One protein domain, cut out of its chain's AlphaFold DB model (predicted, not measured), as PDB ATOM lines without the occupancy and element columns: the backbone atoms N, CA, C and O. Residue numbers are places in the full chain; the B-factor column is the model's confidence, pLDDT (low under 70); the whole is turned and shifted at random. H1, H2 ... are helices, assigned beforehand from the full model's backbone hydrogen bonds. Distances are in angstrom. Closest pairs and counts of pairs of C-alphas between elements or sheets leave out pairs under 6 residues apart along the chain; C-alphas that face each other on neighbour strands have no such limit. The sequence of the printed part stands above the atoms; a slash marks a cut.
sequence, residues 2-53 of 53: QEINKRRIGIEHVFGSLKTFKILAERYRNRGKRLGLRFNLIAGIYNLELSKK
ATOM      1  N   GLN A   2      92.926  23.692 102.364       76.12
ATOM      2  CA  GLN A   2      93.571  23.243 103.613       76.12
ATOM      3  C   GLN A   2      95.002  22.705 103.446       76.12
ATOM      4  O   GLN A   2      95.870  23.025 104.253       76.12
ATOM      5  N   GLU A   3      95.286  21.957 102.379       78.25
ATOM      6  CA  GLU A   3      96.636  21.424 102.129       78.25
ATOM      7  C   GLU A   3      97.674  22.517 101.833       78.25
ATOM      8  O   GLU A   3      98.815  22.441 102.284       78.25
ATOM      9  N   ILE A   4      97.264  23.584 101.139       80.62
ATOM     10  CA  ILE A   4      98.122  24.744 100.858       80.62
ATOM     11  C   ILE A   4      98.445  25.495 102.154       80.62
ATOM     12  O   ILE A   4      99.590  25.892 102.363       80.62
ATOM     13  N   ASN A   5      97.465  25.652 103.049       78.81
ATOM     14  CA  ASN A   5      97.699  26.278 104.351       78.81
ATOM     15  C   ASN A   5      98.634  25.446 105.234       78.81
ATOM     16  O   ASN A   5      99.542  26.015 105.830       78.81
ATOM     17  N   LYS A   6      98.502  24.113 105.250       81.44
ATOM     18  CA  LYS A   6      99.445  23.242 105.976       81.44
ATOM     19  C   LYS A   6     100.887  23.409 105.482       81.44
ATOM     20  O   LYS A   6     101.802  23.507 106.294       81.44
ATOM     21  N   ARG A   7     101.091  23.501 104.163       82.94
ATOM     22  CA  ARG A   7     102.423  23.757 103.582       82.94
ATOM     23  C   ARG A   7     102.950  25.149 103.933       82.94
ATOM     24  O   ARG A   7     104.128  25.275 104.251       82.94
ATOM     25  N   ARG A   8     102.094  26.178 103.918       82.81
ATOM     26  CA  ARG A   8     102.488  27.547 104.285       82.81
ATOM     27  C   ARG A   8     102.958  27.654 105.728       82.81
ATOM     28  O   ARG A   8     104.007  28.239 105.944       82.81
ATOM     29  N   ILE A   9     102.263  27.012 106.664       83.69
ATOM     30  CA  ILE A   9     102.643  27.014 108.084       83.69
ATOM     31  C   ILE A   9     104.064  26.460 108.266       83.69
ATOM     32  O   ILE A   9     104.895  27.088 108.916       83.69
ATOM     33  N   GLY A  10     104.383  25.324 107.634       82.69
ATOM     34  CA  GLY A  10     105.738  24.761 107.684       82.69
ATOM     35  C   GLY A  10     106.792  25.703 107.091       82.69
ATOM     36  O   GLY A  10     107.861  25.891 107.669       82.69
ATOM     37  N   ILE A  11     106.467  26.351 105.972       82.19
ATOM     38  CA  ILE A  11     107.342  27.334 105.326       82.19
ATOM     39  C   ILE A  11     107.535  28.570 106.222       82.19
ATOM     40  O   ILE A  11     108.661  29.029 106.375       82.19
ATOM     41  N   GLU A  12     106.485  29.083 106.863       85.69
ATOM     42  CA  GLU A  12     106.552  30.232 107.776       85.69
ATOM     43  C   GLU A  12     107.436  29.956 108.995       85.69
ATOM     44  O   GLU A  12     108.245  30.810 109.358       85.69
ATOM     45  N   HIS A  13     107.366  28.756 109.577       84.88
ATOM     46  CA  HIS A  13     108.264  28.357 110.667       84.88
ATOM     47  C   HIS A  13     109.738  28.342 110.238       84.88
ATOM     48  O   HIS A  13     110.610  28.842 110.960       84.88
ATOM     49  N   VAL A  14     110.022  27.822 109.041       83.19
ATOM     50  CA  VAL A  14     111.374  27.835 108.465       83.19
ATOM     51  C   VAL A  14     111.822  29.274 108.197       83.19
ATOM     52  O   VAL A  14     112.919  29.659 108.596       83.19
ATOM     53  N   PHE A  15     110.968  30.112 107.603       80.50
ATOM     54  CA  PHE A  15     111.277  31.524 107.361       80.50
ATOM     55  C   PHE A  15     111.487  32.321 108.653       80.50
ATOM     56  O   PHE A  15     112.349  33.198 108.672       80.50
ATOM     57  N   GLY A  16     110.757  32.012 109.727       83.12
ATOM     58  CA  GLY A  16     110.964  32.604 111.048       83.12
ATOM     59  C   GLY A  16     112.373  32.334 111.574       83.12
ATOM     60  O   GLY A  16     113.069  33.268 111.971       83.12
ATOM     61  N   SER A  17     112.834  31.088 111.466       82.44
ATOM     62  CA  SER A  17     114.192  30.695 111.864       82.44
ATOM     63  C   SER A  17     115.264  31.293 110.946       82.44
ATOM     64  O   SER A  17     116.307  31.757 111.406       82.44
ATOM     65  N   LEU A  18     114.988  31.360 109.641       80.62
ATOM     66  CA  LEU A  18     115.876  31.984 108.658       80.62
ATOM     67  C   LEU A  18     116.001  33.507 108.845       80.62
ATOM     68  O   LEU A  18     117.014  34.098 108.472       80.62
ATOM     69  N   LYS A  19     115.012  34.170 109.449       79.44
ATOM     70  CA  LYS A  19     115.063  35.616 109.716       79.44
ATOM     71  C   LYS A  19     116.037  35.988 110.838       79.44
ATOM     72  O   LYS A  19     116.436  37.145 110.921       79.44
ATOM     73  N   THR A  20     116.477  35.022 111.647       79.44
ATOM     74  CA  THR A  20     117.572  35.200 112.618       79.44
ATOM     75  C   THR A  20     118.883  35.573 111.929       79.44
ATOM     76  O   THR A  20     119.691  36.334 112.465       79.44
ATOM     77  N   PHE A  21     119.098  35.095 110.701       77.75
ATOM     78  CA  PHE A  21     120.262  35.488 109.927       77.75
ATOM     79  C   PHE A  21     120.079  36.936 109.473       77.75
ATOM     80  O   PHE A  21     119.276  37.233 108.590       77.75
ATOM     81  N   LYS A  22     120.869  37.846 110.056       74.50
ATOM     82  CA  LYS A  22     120.826  39.294 109.784       74.50
ATOM     83  C   LYS A  22     120.835  39.618 108.283       74.50
ATOM     84  O   LYS A  22     120.137  40.513 107.832       74.50
ATOM     85  N   ILE A  23     121.526  38.787 107.504       74.94
ATOM     86  CA  ILE A  23     121.615  38.837 106.043       74.94
ATOM     87  C   ILE A  23     120.284  38.648 105.292       74.94
ATOM     88  O   ILE A  23     120.162  39.113 104.159       74.94
ATOM     89  N   LEU A  24     119.311  37.967 105.903       74.06
ATOM     90  CA  LEU A  24     117.940  37.791 105.416       74.06
ATOM     91  C   LEU A  24     116.963  38.776 106.079       74.06
ATOM     92  O   LEU A  24     115.907  39.053 105.514       74.06
ATOM     93  N   ALA A  25     117.312  39.323 107.248       74.06
ATOM     94  CA  ALA A  25     116.519  40.336 107.945       74.06
ATOM     95  C   ALA A  25     116.675  41.746 107.348       74.06
ATOM     96  O   ALA A  25     115.720  42.523 107.345       74.06
ATOM     97  N   GLU A  26     117.865  42.094 106.850       75.88
ATOM     98  CA  GLU A  26     118.164  43.427 106.327       75.88
ATOM     99  C   GLU A  26     118.025  43.531 104.798       75.88
ATOM    100  O   GLU A  26     118.113  42.554 104.050       75.88
ATOM    101  N   ARG A  27     117.810  44.757 104.300       71.50
ATOM    102  CA  ARG A  27     117.649  45.024 102.864       71.50
ATOM    103  C   ARG A  27     118.958  44.708 102.130       71.50
ATOM    104  O   ARG A  27     119.905  45.491 102.144       71.50
ATOM    105  N   TYR A  28     118.993  43.567 101.451       70.25
ATOM    106  CA  TYR A  28     120.189  43.063 100.782       70.25
ATOM    107  C   TYR A  28     120.643  43.990  99.635       70.25
ATOM    108  O   TYR A  28     119.979  44.074  98.597       70.25
ATOM    109  N   ARG A  29     121.776  44.691  99.806       70.12
ATOM    110  CA  ARG A  29     122.278  45.708  98.851       70.12
ATOM    111  C   ARG A  29     123.060  45.156  97.643       70.12
ATOM    112  O   ARG A  29     123.448  45.934  96.785       70.12
ATOM    113  N   ASN A  30     123.268  43.837  97.520       69.06
ATOM    114  CA  ASN A  30     124.065  43.230  96.434       69.06
ATOM    115  C   ASN A  30     123.366  42.010  95.780       69.06
ATOM    116  O   ASN A  30     123.914  40.904  95.749       69.06
ATOM    117  N   ARG A  31     122.129  42.197  95.291       66.50
ATOM    118  CA  ARG A  31     121.186  41.129  94.873       66.50
ATOM    119  C   ARG A  31     121.663  40.184  93.757       66.50
ATOM    120  O   ARG A  31     121.167  39.070  93.694       66.50
ATOM    121  N   GLY A  32     122.620  40.579  92.914       68.81
ATOM    122  CA  GLY A  32     122.879  39.871  91.649       68.81
ATOM    123  C   GLY A  32     123.895  38.723  91.663       68.81
ATOM    124  O   GLY A  32     123.777  37.826  90.843       68.81
ATOM    125  N   LYS A  33     124.907  38.717  92.547       68.56
ATOM    126  CA  LYS A  33     126.077  37.820  92.350       68.56
ATOM    127  C   LYS A  33     126.292  36.719  93.387       68.56
ATOM    128  O   LYS A  33     127.012  35.773  93.106       68.56
ATOM    129  N   ARG A  34     125.735  36.828  94.598       77.56
ATOM    130  CA  ARG A  34     126.019  35.858  95.684       77.56
ATOM    131  C   ARG A  34     124.807  35.463  96.525       77.56
ATOM    132  O   ARG A  34     124.975  34.727  97.487       77.56
ATOM    133  N   LEU A  35     123.606  35.947  96.195       75.44
ATOM    134  CA  LEU A  35     122.404  35.666  96.989       75.44
ATOM    135  C   LEU A  35     122.124  34.159  97.060       75.44
ATOM    136  O   LEU A  35     121.987  33.633  98.157       75.44
ATOM    137  N   GLY A  36     122.142  33.470  95.913       81.31
ATOM    138  CA  GLY A  36     121.925  32.022  95.853       81.31
ATOM    139  C   GLY A  36     122.938  31.236  96.684       81.31
ATOM    140  O   GLY A  36     122.542  30.403  97.486       81.31
ATOM    141  N   LEU A  37     124.233  31.561  96.581       85.75
ATOM    142  CA  LEU A  37     125.273  30.881  97.362       85.75
ATOM    143  C   LEU A  37     125.098  31.098  98.870       85.75
ATOM    144  O   LEU A  37     125.167  30.145  99.639       85.75
ATOM    145  N   ARG A  38     124.850  32.341  99.306       84.25
ATOM    146  CA  ARG A  38     124.650  32.643 100.733       84.25
ATOM    147  C   ARG A  38     123.391  31.970 101.273       84.25
ATOM    148  O   ARG A  38     123.436  31.414 102.361       84.25
ATOM    149  N   PHE A  39     122.308  31.970 100.500       82.69
ATOM    150  CA  PHE A  39     121.075  31.279 100.866       82.69
ATOM    151  C   PHE A  39     121.280  29.761 100.952       82.69
ATOM    152  O   PHE A  39     120.849  29.146 101.921       82.69
ATOM    153  N   ASN A  40     122.009  29.171  99.999       86.00
ATOM    154  CA  ASN A  40     122.315  27.741  99.985       86.00
ATOM    155  C   ASN A  40     123.154  27.311 101.198       86.00
ATOM    156  O   ASN A  40     122.880  26.285 101.810       86.00
ATOM    157  N   LEU A  41     124.142  28.122 101.589       87.12
ATOM    158  CA  LEU A  41     124.950  27.868 102.786       87.12
ATOM    159  C   LEU A  41     124.114  27.953 104.070       87.12
ATOM    160  O   LEU A  41     124.225  27.081 104.926       87.12
ATOM    161  N   ILE A  42     123.247  28.964 104.189       86.00
ATOM    162  CA  ILE A  42     122.348  29.119 105.343       86.00
ATOM    163  C   ILE A  42     121.367  27.943 105.425       86.00
ATOM    164  O   ILE A  42     121.185  27.377 106.500       86.00
ATOM    165  N   ALA A  43     120.781  27.535 104.296       86.06
ATOM    166  CA  ALA A  43     119.899  26.373 104.228       86.06
ATOM    167  C   ALA A  43     120.630  25.078 104.615       86.06
ATOM    168  O   ALA A  43     120.082  24.262 105.351       86.06
ATOM    169  N   GLY A  44     121.884  24.909 104.182       88.62
ATOM    170  CA  GLY A  44     122.727  23.783 104.583       88.62
ATOM    171  C   GLY A  44     122.977  23.736 106.092       88.62
ATOM    172  O   GLY A  44     122.807  22.684 106.700       88.62
ATOM    173  N   ILE A  45     123.313  24.874 106.709       87.19
ATOM    174  CA  ILE A  45     123.511  24.976 108.166       87.19
ATOM    175  C   ILE A  45     122.212  24.657 108.912       87.19
ATOM    176  O   ILE A  45     122.232  23.866 109.850       87.19
ATOM    177  N   TYR A  46     121.087  25.224 108.471       84.88
ATOM    178  CA  TYR A  46     119.780  24.985 109.083       84.88
ATOM    179  C   TYR A  46     119.370  23.507 109.008       84.88
ATOM    180  O   TYR A  46     118.949  22.934 110.007       84.88
ATOM    181  N   ASN A  47     119.557  22.856 107.855       84.75
ATOM    182  CA  ASN A  47     119.284  21.424 107.701       84.75
ATOM    183  C   ASN A  47     120.197  20.558 108.583       84.75
ATOM    184  O   ASN A  47     119.763  19.530 109.099       84.75
ATOM    185  N   LEU A  48     121.452  20.970 108.773       86.19
ATOM    186  CA  LEU A  48     122.410  20.258 109.617       86.19
ATOM    187  C   LEU A  48     122.093  20.425 111.111       86.19
ATOM    188  O   LEU A  48     122.281  19.483 111.876       86.19
ATOM    189  N   GLU A  49     121.582  21.587 111.526       83.50
ATOM    190  CA  GLU A  49     121.041  21.802 112.874       83.50
ATOM    191  C   GLU A  49     119.767  20.974 113.097       83.50
ATOM    192  O   GLU A  49     119.658  20.286 114.110       83.50
ATOM    193  N   LEU A  50     118.849  20.969 112.123       82.69
ATOM    194  CA  LEU A  50     117.612  20.187 112.171       82.69
ATOM    195  C   LEU A  50     117.888  18.681 112.277       82.69
ATOM    196  O   LEU A  50     117.197  17.991 113.008       82.69
ATOM    197  N   SER A  51     118.902  18.178 111.565       79.19
ATOM    198  CA  SER A  51     119.286  16.760 111.593       79.19
ATOM    199  C   SER A  51     120.031  16.343 112.865       79.19
ATOM    200  O   SER A  51     120.144  15.146 113.122       79.19
ATOM    201  N   LYS A  52     120.607  17.292 113.611       69.19
ATOM    202  CA  LYS A  52     121.293  17.027 114.889       69.19
ATOM    203  C   LYS A  52     120.349  17.059 116.090       69.19
ATOM    204  O   LYS A  52     120.782  16.719 117.190       69.19
ATOM    205  N   LYS A  53     119.118  17.518 115.889       54.66
ATOM    206  CA  LYS A  53     118.076  17.623 116.903       54.66
ATOM    207  C   LYS A  53     117.147  16.420 116.837       54.66
ATOM    208  O   LYS A  53     116.669  16.031 117.921       54.66
TER     209      LYS A  53
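AT A GLANCE: This is residues 2 to 53 of the 53 residues of the protein "IS5/IS1182 family transposase" of Acinetobacter terrae (UniProt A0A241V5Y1). Two long helices, H1 and H3, stand at about a right angle in a loose T, the last residue of H1 coming close to H3 part-way along it, at Ile 42. The four-residue helix H2 sits just past the end of H1, near H3, and residues 25 to 34, of which residue 25 belongs to H2, stick out as a loop that leads on to where H3 begins; residues 2 to 13 of H1 stick out as one free arm, and residues 47 to 53, of which 47 to 52 belong to H3, stick out as another. The printed part has 52 residues with three named helices, in the order H1, H2, H3, and no named strand; its class is all helix. The whole is loose, with a radius of gyration of the C-alphas of 12.9 A, and it spans 37 by 27 by 16 A.

IN THESE COORDINATES: Start with the longest helix, H3, residues 35 to 52. Find C-alpha 35 at (122.404, 35.666, 96.989); from there H3 runs 25.9 A to C-alpha 52 at (121.293, 17.027, 114.889). Go back next to H1, residues 2 to 18, which begins at C-alpha 2 at (93.571, 23.243, 103.613) and covers 24.5 A. Between them in the chain you will find H2, residues 22 to 25, 4.8 A from first to last C-alpha.

HOW THE PARTS SIT: Look first at Leu 18, the last residue of H1, and at Ile 42 in H3. H1 and H3 are close but not clearly touching: their closest C-alphas, those of Leu 18 and Ile 42, are 7.8 A apart. Their lines stand about perpendicular, at 82 degrees. Now look at Leu 24 in H2: H1 and H2 are close but not clearly touching, with the C-alphas of Leu 18 and Leu 24, their closest, 7.0 A apart. H2 and H3 are near each other, with 8 pairs of C-alphas within 10 A but no pair within 8 A. Along the backbones of H1 and H3, each O of residue i is within hydrogen-bond range of the N of residue i+4; H2 is too short for such a pair, but its one O i to N i+3 pair is within range.

THE WHOLE: The two C-alphas farthest apart are those of Gln 2 and Lys 33, at 37.4 A. From Gln 2 to Lys 53, the chain's last residue, the C-alphas are 28.4 A apart. The printed part has no cut. The link from H1 to H2, 3 residues, is tight, and the link from H2 to H3, 9 residues, is short. In the B-factor column, the mean pLDDT of the printed part is 79.2; look for values under 70 at residues 30 to 33 and 52 to 53.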